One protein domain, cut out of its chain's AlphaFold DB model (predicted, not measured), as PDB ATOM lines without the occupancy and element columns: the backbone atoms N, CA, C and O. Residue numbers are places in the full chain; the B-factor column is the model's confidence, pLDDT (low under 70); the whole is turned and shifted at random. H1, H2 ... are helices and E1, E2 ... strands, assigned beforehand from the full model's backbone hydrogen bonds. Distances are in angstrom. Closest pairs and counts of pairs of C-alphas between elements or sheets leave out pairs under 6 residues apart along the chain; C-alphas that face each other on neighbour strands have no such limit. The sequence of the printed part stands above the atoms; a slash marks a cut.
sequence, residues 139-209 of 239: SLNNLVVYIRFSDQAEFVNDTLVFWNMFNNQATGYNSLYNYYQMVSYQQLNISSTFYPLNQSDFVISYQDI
ATOM      1  N   SER A 139     110.613  26.912  58.012       91.44
ATOM      2  CA  SER A 139     109.376  27.644  58.306       91.44
ATOM      3  C   SER A 139     108.153  26.882  57.807       91.44
ATOM      4  O   SER A 139     108.113  26.463  56.648       91.44
ATOM      5  N   LEU A 140     107.148  26.734  58.667       91.06
ATOM      6  CA  LEU A 140     105.845  26.152  58.360       91.06
ATOM      7  C   LEU A 140     104.748  27.191  58.571       91.06
ATOM      8  O   LEU A 140     104.643  27.803  59.632       91.06
ATOM      9  N   ASN A 141     103.896  27.340  57.560       91.62
ATOM     10  CA  ASN A 141     102.678  28.127  57.673       91.62
ATOM     11  C   ASN A 141     101.546  27.208  58.123       91.62
ATOM     12  O   ASN A 141     101.179  26.274  57.410       91.62
ATOM     13  N   ASN A 142     101.005  27.481  59.301       94.50
ATOM     14  CA  ASN A 142      99.815  26.835  59.823       94.50
ATOM     15  C   ASN A 142      98.585  27.681  59.471       94.50
ATOM     16  O   ASN A 142      98.595  28.902  59.626       94.50
ATOM     17  N   LEU A 143      97.522  27.044  58.995       95.31
ATOM     18  CA  LEU A 143      96.259  27.716  58.704       95.31
ATOM     19  C   LEU A 143      95.249  27.320  59.773       95.31
ATOM     20  O   LEU A 143      95.006  26.136  59.988       95.31
ATOM     21  N   VAL A 144      94.657  28.314  60.426       95.50
ATOM     22  CA  VAL A 144      93.573  28.118  61.389       95.50
ATOM     23  C   VAL A 144      92.302  28.655  60.757       95.50
ATOM     24  O   VAL A 144      92.236  29.831  60.413       95.50
ATOM     25  N   VAL A 145      91.303  27.797  60.577       95.62
ATOM     26  CA  VAL A 145      90.032  28.166  59.946       95.62
ATOM     27  C   VAL A 145      88.912  27.972  60.956       95.62
ATOM     28  O   VAL A 145      88.714  26.867  61.459       95.62
ATOM     29  N   TYR A 146      88.184  29.043  61.253       95.50
ATOM     30  CA  TYR A 146      86.996  28.990  62.094       95.50
ATOM     31  C   TYR A 146      85.789  28.586  61.257       95.50
ATOM     32  O   TYR A 146      85.489  29.215  60.240       95.50
ATOM     33  N   ILE A 147      85.086  27.549  61.707       95.19
ATOM     34  CA  ILE A 147      83.902  27.009  61.041       95.19
ATOM     35  C   ILE A 147      82.790  26.848  62.078       95.19
ATOM     36  O   ILE A 147      83.039  26.371  63.189       95.19
ATOM     37  N   ARG A 148      81.566  27.222  61.703       96.44
ATOM     38  CA  ARG A 148      80.334  26.946  62.455       96.44
ATOM     39  C   ARG A 148      79.260  26.373  61.535       96.44
ATOM     40  O   ARG A 148      79.349  26.514  60.320       96.44
ATOM     41  N   PHE A 149      78.243  25.743  62.114       97.25
ATOM     42  CA  PHE A 149      77.122  25.165  61.364       97.25
ATOM     43  C   PHE A 149      75.946  26.139  61.226       97.25
ATOM     44  O   PHE A 149      75.890  27.165  61.916       97.25
ATOM     45  N   SER A 150      74.998  25.841  60.333       97.12
ATOM     46  CA  SER A 150      73.885  26.755  60.033       97.12
ATOM     47  C   SER A 150      72.965  27.021  61.231       97.12
ATOM     48  O   SER A 150      72.398  28.108  61.335       97.12
ATOM     49  N   ASP A 151      72.891  26.076  62.167       96.19
ATOM     50  CA  ASP A 151      72.124  26.118  63.414       96.19
ATOM     51  C   ASP A 151      72.882  26.751  64.597       96.19
ATOM     52  O   ASP A 151      72.360  26.810  65.710       96.19
ATOM     53  N   GLN A 152      74.106  27.242  64.381       96.50
ATOM     54  CA  GLN A 152      74.945  27.823  65.431       96.50
ATOM     55  C   GLN A 152      75.081  29.341  65.288       96.50
ATOM     56  O   GLN A 152      75.335  29.869  64.202       96.50
ATOM     57  N   ALA A 153      74.970  30.042  66.417       95.94
ATOM     58  CA  ALA A 153      75.290  31.462  66.504       95.94
ATOM     59  C   ALA A 153      76.788  31.718  66.249       95.94
ATOM     60  O   ALA A 153      77.617  30.815  66.380       95.94
ATOM     61  N   GLU A 154      77.128  32.954  65.881       95.06
ATOM     62  CA  GLU A 154      78.523  33.365  65.705       95.06
ATOM     63  C   GLU A 154      79.290  33.355  67.034       95.06
ATOM     64  O   GLU A 154      78.709  33.507  68.115       95.06
ATOM     65  N   PHE A 155      80.606  33.174  66.947       93.31
ATOM     66  CA  PHE A 155      81.480  33.207  68.108       93.31
ATOM     67  C   PHE A 155      81.511  34.596  68.758       93.31
ATOM     68  O   PHE A 155      81.509  35.631  68.097       93.31
ATOM     69  N   VAL A 156      81.594  34.606  70.089       93.19
ATOM     70  CA  VAL A 156      81.746  35.825  70.908       93.19
ATOM     71  C   VAL A 156      83.130  35.911  71.554       93.19
ATOM     72  O   VAL A 156      83.381  36.747  72.417       93.19
ATOM     73  N   ASN A 157      84.029  35.004  71.174       92.81
ATOM     74  CA  ASN A 157      85.385  34.946  71.691       92.81
ATOM     75  C   ASN A 157      86.260  36.009  71.027       92.81
ATOM     76  O   ASN A 157      86.183  36.220  69.817       92.81
ATOM     77  N   ASP A 158      87.134  36.616  71.823       92.62
ATOM     78  CA  ASP A 158      88.159  37.537  71.347       92.62
ATOM     79  C   ASP A 158      89.208  36.787  70.497       92.62
ATOM     80  O   ASP A 158      89.695  35.712  70.872       92.62
ATOM     81  N   THR A 159      89.552  37.353  69.341       91.12
ATOM     82  CA  THR A 159      90.560  36.831  68.406       91.12
ATOM     83  C   THR A 159      91.930  36.643  69.061       91.12
ATOM     84  O   THR A 159      92.642  35.682  68.748       91.12
ATOM     85  N   LEU A 160      92.293  37.492  70.028       93.25
ATOM     86  CA  LEU A 160      93.561  37.436  70.750       93.25
ATOM     87  C   LEU A 160      93.697  36.184  71.607       93.25
ATOM     88  O   LEU A 160      94.821  35.737  71.826       93.25
ATOM     89  N   VAL A 161      92.600  35.587  72.081       93.06
ATOM     90  CA  VAL A 161      92.667  34.342  72.867       93.06
ATOM     91  C   VAL A 161      93.343  33.253  72.040       93.06
ATOM     92  O   VAL A 161      94.356  32.685  72.450       93.06
ATOM     93  N   PHE A 162      92.838  33.020  70.831       93.44
ATOM     94  CA  PHE A 162      93.385  32.010  69.934       93.44
ATOM     95  C   PHE A 162      94.706  32.456  69.326       93.44
ATOM     96  O   PHE A 162      95.645  31.665  69.271       93.44
ATOM     97  N   TRP A 163      94.839  33.726  68.936       94.31
ATOM     98  CA  TRP A 163      96.116  34.226  68.439       94.31
ATOM     99  C   TRP A 163      97.238  33.974  69.452       94.31
ATOM    100  O   TRP A 163      98.303  33.488  69.076       94.31
ATOM    101  N   ASN A 164      96.981  34.193  70.745       95.62
ATOM    102  CA  ASN A 164      97.966  33.946  71.788       95.62
ATOM    103  C   ASN A 164      98.324  32.462  71.932       95.62
ATOM    104  O   ASN A 164      99.503  32.130  72.063       95.62
ATOM    105  N   MET A 165      97.334  31.568  71.859       95.69
ATOM    106  CA  MET A 165      97.554  30.117  71.919       95.69
ATOM    107  C   MET A 165      98.429  29.593  70.774       95.69
ATOM    108  O   MET A 165      99.115  28.588  70.940       95.69
ATOM    109  N   PHE A 166      98.437  30.248  69.613       97.00
ATOM    110  CA  PHE A 166      99.210  29.776  68.462       97.00
ATOM    111  C   PHE A 166     100.511  30.558  68.244       97.00
ATOM    112  O   PHE A 166     101.551  29.947  68.011       97.00
ATOM    113  N   ASN A 167     100.471  31.888  68.328       96.75
ATOM    114  CA  ASN A 167     101.530  32.767  67.827       96.75
ATOM    115  C   ASN A 167     102.292  33.541  68.906       96.75
ATOM    116  O   ASN A 167     103.308  34.149  68.575       96.75
ATOM    117  N   ASN A 168     101.839  33.568  70.167       96.81
ATOM    118  CA  ASN A 168     102.513  34.367  71.193       96.81
ATOM    119  C   ASN A 168     103.944  33.859  71.428       96.81
ATOM    120  O   ASN A 168     104.149  32.683  71.713       96.81
ATOM    121  N   GLN A 169     104.926  34.751  71.316       96.12
ATOM    122  CA  GLN A 169     106.353  34.423  71.419       96.12
ATOM    123  C   GLN A 169     106.968  34.841  72.759       96.12
ATOM    124  O   GLN A 169     108.160  34.642  72.988       96.12
ATOM    125  N   ALA A 170     106.184  35.454  73.651       95.50
ATOM    126  CA  ALA A 170     106.673  35.872  74.952       95.50
ATOM    127  C   ALA A 170     107.151  34.652  75.751       95.50
ATOM    128  O   ALA A 170     106.523  33.588  75.758       95.50
ATOM    129  N   THR A 171     108.287  34.803  76.429       88.94
ATOM    130  CA  THR A 171     108.868  33.741  77.249       88.94
ATOM    131  C   THR A 171     107.879  33.297  78.327       88.94
ATOM    132  O   THR A 171     107.305  34.125  79.029       88.94
ATOM    133  N   GLY A 172     107.680  31.984  78.463       85.44
ATOM    134  CA  GLY A 172     106.762  31.403  79.447       85.44
ATOM    135  C   GLY A 172     105.307  31.266  78.982       85.44
ATOM    136  O   GLY A 172     104.512  30.669  79.703       85.44
ATOM    137  N   TYR A 173     104.949  31.746  77.785       92.12
ATOM    138  CA  TYR A 173     103.642  31.449  77.192       92.12
ATOM    139  C   TYR A 173     103.617  30.055  76.557       92.12
ATOM    140  O   TYR A 173     104.492  29.706  75.761       92.12
ATOM    141  N   ASN A 174     102.563  29.292  76.846       93.25
ATOM    142  CA  ASN A 174     102.298  27.988  76.236       93.25
ATOM    143  C   ASN A 174     101.596  28.164  74.886       93.25
ATOM    144  O   ASN A 174     100.387  27.973  74.779       93.25
ATOM    145  N   SER A 175     102.360  28.562  73.868       96.62
ATOM    146  CA  SER A 175     101.873  28.706  72.497       96.62
ATOM    147  C   SER A 175     102.406  27.607  71.576       96.62
ATOM    148  O   SER A 175     103.467  27.030  71.833       96.62
ATOM    149  N   LEU A 176     101.707  27.352  70.466       95.75
ATOM    150  CA  LEU A 176     102.182  26.454  69.406       95.75
ATOM    151  C   LEU A 176     103.577  26.871  68.911       95.75
ATOM    152  O   LEU A 176     104.460  26.025  68.773       95.75
ATOM    153  N   TYR A 177     103.789  28.174  68.704       96.19
ATOM    154  CA  TYR A 177     105.087  28.737  68.338       96.19
ATOM    155  C   TYR A 177     106.178  28.354  69.347       96.19
ATOM    156  O   TYR A 177     107.166  27.724  68.969       96.19
ATOM    157  N   ASN A 178     105.992  28.672  70.633       95.62
ATOM    158  CA  ASN A 178     106.994  28.422  71.674       95.62
ATOM    159  C   ASN A 178     107.255  26.928  71.885       95.62
ATOM    160  O   ASN A 178     108.403  26.529  72.090       95.62
ATOM    161  N   TYR A 179     106.215  26.095  71.797       94.94
ATOM    162  CA  TYR A 179     106.360  24.643  71.852       94.94
ATOM    163  C   TYR A 179     107.311  24.148  70.757       94.94
ATOM    164  O   TYR A 179     108.298  23.479  71.062       94.94
ATOM    165  N   TYR A 180     107.077  24.531  69.497       94.31
ATOM    166  CA  TYR A 180     107.927  24.100  68.389       94.31
ATOM    167  C   TYR A 180     109.321  24.720  68.421       94.31
ATOM    168  O   TYR A 180     110.277  24.015  68.104       94.31
ATOM    169  N   GLN A 181     109.483  25.963  68.884       94.44
ATOM    170  CA  GLN A 181     110.812  26.527  69.156       94.44
ATOM    171  C   GLN A 181     111.588  25.665  70.158       94.44
ATOM    172  O   GLN A 181     112.761  25.362  69.937       94.44
ATOM    173  N   MET A 182     110.932  25.231  71.237       92.75
ATOM    174  CA  MET A 182     111.556  24.430  72.286       92.75
ATOM    175  C   MET A 182     111.932  23.029  71.792       92.75
ATOM    176  O   MET A 182     113.095  22.641  71.887       92.75
ATOM    177  N   VAL A 183     110.979  22.272  71.239       92.25
ATOM    178  CA  VAL A 183     111.216  20.860  70.876       92.25
ATOM    179  C   VAL A 183     112.072  20.688  69.620       92.25
ATOM    180  O   VAL A 183     112.658  19.626  69.425       92.25
ATOM    181  N   SER A 184     112.171  21.720  68.774       92.62
ATOM    182  CA  SER A 184     113.034  21.714  67.584       92.62
ATOM    183  C   SER A 184     114.412  22.335  67.812       92.62
ATOM    184  O   SER A 184     115.189  22.413  66.865       92.62
ATOM    185  N   TYR A 185     114.734  22.799  69.025       94.44
ATOM    186  CA  TYR A 185     115.957  23.570  69.295       94.44
ATOM    187  C   TYR A 185     116.101  24.792  68.374       94.44
ATOM    188  O   TYR A 185     117.162  25.024  67.794       94.44
ATOM    189  N   GLN A 186     115.019  25.562  68.230       94.19
ATOM    190  CA  GLN A 186     114.927  26.765  67.390       94.19
ATOM    191  C   GLN A 186     115.136  26.498  65.892       94.19
ATOM    192  O   GLN A 186     115.416  27.413  65.119       94.19
ATOM    193  N   GLN A 187     115.021  25.242  65.455       94.31
ATOM    194  CA  GLN A 187     115.194  24.901  64.048       94.31
ATOM    195  C   GLN A 187     113.897  25.054  63.257       94.31
ATOM    196  O   GLN A 187     113.977  25.252  62.046       94.31
ATOM    197  N   LEU A 188     112.729  24.973  63.904       93.50
ATOM    198  CA  LEU A 188     111.415  25.057  63.273       93.50
ATOM    199  C   LEU A 188     110.640  26.302  63.715       93.50
ATOM    200  O   LEU A 188     110.260  26.439  64.876       93.50
ATOM    201  N   ASN A 189     110.311  27.150  62.747       93.56
ATOM    202  CA  ASN A 189     109.429  28.297  62.904       93.56
ATOM    203  C   ASN A 189     108.031  27.938  62.400       93.56
ATOM    204  O   ASN A 189     107.866  27.625  61.224       93.56
ATOM    205  N   ILE A 190     107.017  28.013  63.260       94.31
ATOM    206  CA  ILE A 190     105.619  27.807  62.868       94.31
ATOM    207  C   ILE A 190     104.822  29.091  63.076       94.31
ATOM    208  O   ILE A 190     104.732  29.589  64.192       94.31
ATOM    209  N   SER A 191     104.246  29.645  62.014       94.19
ATOM    210  CA  SER A 191     103.371  30.823  62.092       94.19
ATOM    211  C   SER A 191     101.956  30.451  61.694       94.19
ATOM    212  O   SER A 191     101.760  29.824  60.655       94.19
ATOM    213  N   SER A 192     100.978  30.842  62.508       96.88
ATOM    214  CA  SER A 192      99.567  30.548  62.262       96.88
ATOM    215  C   SER A 192      98.831  31.762  61.714       96.88
ATOM    216  O   SER A 192      98.867  32.834  62.319       96.88
ATOM    217  N   THR A 193      98.123  31.581  60.604       95.69
ATOM    218  CA  THR A 193      97.236  32.597  60.028       95.69
ATOM    219  C   THR A 193      95.791  32.159  60.201       95.69
ATOM    220  O   THR A 193      95.449  31.016  59.901       95.69
ATOM    221  N   PHE A 194      94.956  33.071  60.687       95.06
ATOM    222  CA  PHE A 194      93.572  32.801  61.051       95.06
ATOM    223  C   PHE A 194      92.614  33.254  59.950       95.06
ATOM    224  O   PHE A 194      92.785  34.336  59.388       95.06
ATOM    225  N   TYR A 195      91.614  32.426  59.653       94.94
ATOM    226  CA  TYR A 195      90.614  32.665  58.620       94.94
ATOM    227  C   TYR A 195      89.192  32.400  59.138       94.94
ATOM    228  O   TYR A 195      88.997  31.457  59.909       94.94
ATOM    229  N   PRO A 196      88.194  33.180  58.682       93.75
ATOM    230  CA  PRO A 196      88.317  34.292  57.738       93.75
ATOM    231  C   PRO A 196      89.062  35.486  58.350       93.75
ATOM    232  O   PRO A 196      89.007  35.711  59.554       93.75
ATOM    233  N   LEU A 197      89.774  36.242  57.509       89.19
ATOM    234  CA  LEU A 197      90.401  37.486  57.951       89.19
ATOM    235  C   LEU A 197      89.309  38.486  58.314       89.19
ATOM    236  O   LEU A 197      88.370  38.690  57.542       89.19
ATOM    237  N   ASN A 198      89.451  39.137  59.459       80.25
ATOM    238  CA  ASN A 198      88.482  40.109  59.926       80.25
ATOM    239  C   ASN A 198      89.145  41.285  60.633       80.25
ATOM    240  O   ASN A 198      90.291  41.217  61.064       80.25
ATOM    241  N   GLN A 199      88.403  42.387  60.704       77.88
ATOM    242  CA  GLN A 199      88.817  43.616  61.386       77.88
ATOM    243  C   GLN A 199      88.140  43.774  62.757       77.88
ATOM    244  O   GLN A 199      88.252  44.825  63.374       77.88
ATOM    245  N   SER A 200      87.383  42.762  63.193       79.50
ATOM    246  CA  SER A 200      86.711  42.748  64.491       79.50
ATOM    247  C   SER A 200      87.632  42.135  65.538       79.50
ATOM    248  O   SER A 200      88.363  41.192  65.235       79.50
ATOM    249  N   ASP A 201      87.519  42.605  66.776       87.38
ATOM    250  CA  ASP A 201      88.194  41.994  67.923       87.38
ATOM    251  C   ASP A 201      87.628  40.601  68.249       87.38
ATOM    252  O   ASP A 201      88.276  39.813  68.930       87.38
ATOM    253  N   PHE A 202      86.449  40.254  67.719       92.00
ATOM    254  CA  PHE A 202      85.799  38.954  67.900       92.00
ATOM    255  C   PHE A 202      85.991  38.030  66.706       92.00
ATOM    256  O   PHE A 202      85.995  38.480  65.560       92.00
ATOM    257  N   VAL A 203      86.096  36.728  66.970       92.88
ATOM    258  CA  VAL A 203      86.174  35.693  65.936       92.88
ATOM    259  C   VAL A 203      84.957  35.764  65.014       92.88
ATOM    260  O   VAL A 203      83.820  35.794  65.470       92.88
ATOM    261  N   ILE A 204      85.213  35.736  63.706       93.38
ATOM    262  CA  ILE A 204      84.201  35.401  62.700       93.38
ATOM    263  C   ILE A 204      84.525  34.034  62.114       93.38
ATOM    264  O   ILE A 204      85.669  33.581  62.180       93.38
ATOM    265  N   SER A 205      83.538  33.388  61.508       95.38
ATOM    266  CA  SER A 205      83.713  32.044  60.972       95.38
ATOM    267  C   SER A 205      83.039  31.856  59.623       95.38
ATOM    268  O   SER A 205      82.134  32.597  59.235       95.38
ATOM    269  N   TYR A 206      83.501  30.851  58.884       95.50
ATOM    270  CA  TYR A 206      82.727  30.312  57.777       95.50
ATOM    271  C   TYR A 206      81.521  29.561  58.350       95.50
ATOM    272  O   TYR A 206      81.686  28.664  59.179       95.50
ATOM    273  N   GLN A 207      80.318  29.931  57.917       96.56
ATOM    274  CA  GLN A 207      79.100  29.217  58.279       96.56
ATOM    275  C   GLN A 207      78.781  28.186  57.200       96.56
ATOM    276  O   GLN A 207      78.512  28.552  56.056       96.56
ATOM    277  N   ASP A 208      78.786  26.913  57.578       95.94
ATOM    278  CA  ASP A 208      78.281  25.842  56.729       95.94
ATOM    279  C   ASP A 208      76.771  26.002  56.500       95.94
ATOM    280  O   ASP A 208      76.045  26.519  57.354       95.94
ATOM    281  N   ILE A 209      76.288  25.562  55.340       95.69
ATOM    282  CA  ILE A 209      74.864  25.627  54.991       95.69
ATOM    283  C   ILE A 209      74.036  24.581  55.746       95.69
ATOM    284  O   ILE A 209      72.828  24.762  55.929       95.69
TER     285      ILE A 209
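Overview. This is residues 139 to 209 of the 239 residues of an uncharacterized protein of Marinilabiliales bacterium (UniProt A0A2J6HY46). Two parallel strands, E1 and E2, lie side by side as a narrow ribbon, and two short helices, H1 and H2, follow each other nearly in line and pack mostly on E2. Beyond one end of the ribbon, two long stretches with no named element, residues 146 to 158 and 196 to 209, lengthen the whole and are tied together by a short parallel pairing of residues 147 to 148 with 206 to 207. The printed part has 71 residues, with two named strands and two named helices in the order E1, H1, H2, E2, and under half of its residues are in named elements. The class is mixed, helices and strands. The whole is loose, with a radius of gyration of the C-alphas of 14.1 A, and spans 44 by 20 by 19 A.

Arrangement. E1, residues 139 to 145, and E2, residues 188 to 195, are parallel neighbours, with 24 degrees between their directions. Their C-alphas 142 and 192 face each other at 4.4 A. N 140 and O 189 are within hydrogen-bond range at 2.8 A, and so are N 193 and O 142 at 2.9 A. With H1, residues 159 to 167, and H2, residues 176 to 183, between them, they form a strand-helix-strand unit, two parallel neighbour strands joined through helices, with a right-handed crossover. The closest C-alphas of H1 and E2 are those of Phe 166 and Ser 192, 6.3 A apart. H1 and H2 touch, the closest C-alphas being those of Phe 166 and Leu 176 at 4.6 A. They stand at a shallow tilt of 17 degrees and run the same way. The closest C-alphas of H2 and E2 are those of Tyr 177 and Ile 190, 5.6 A apart. E1 and H2 are apart. In H1 and H2 every O i to N i+4 pair is within hydrogen-bond range.

Along the chain. E1 begins with C-alpha 139 at (109.376, 27.644, 58.306) and is 19.4 A long from first to last C-alpha. H1 begins with C-alpha 159 at (90.560, 36.831, 68.406) and measures 11.7 A. H2 measures 10.7 A. E2, the longest strand by residues, measures 22.6 A and ends with C-alpha 195 at (90.614, 32.665, 58.620).

Size, cuts and confidence. The two C-alphas farthest apart are those of Asp 151 and Tyr 185, at 44.3 A. The printed part has no cut. The link from E1 to H1, with 13 residues, is long; that from H1 to H2, with 8, is short; that from H2 to E2, with 4, is tight. The mean pLDDT of the printed part is 93.6, and no printed residue is under 70.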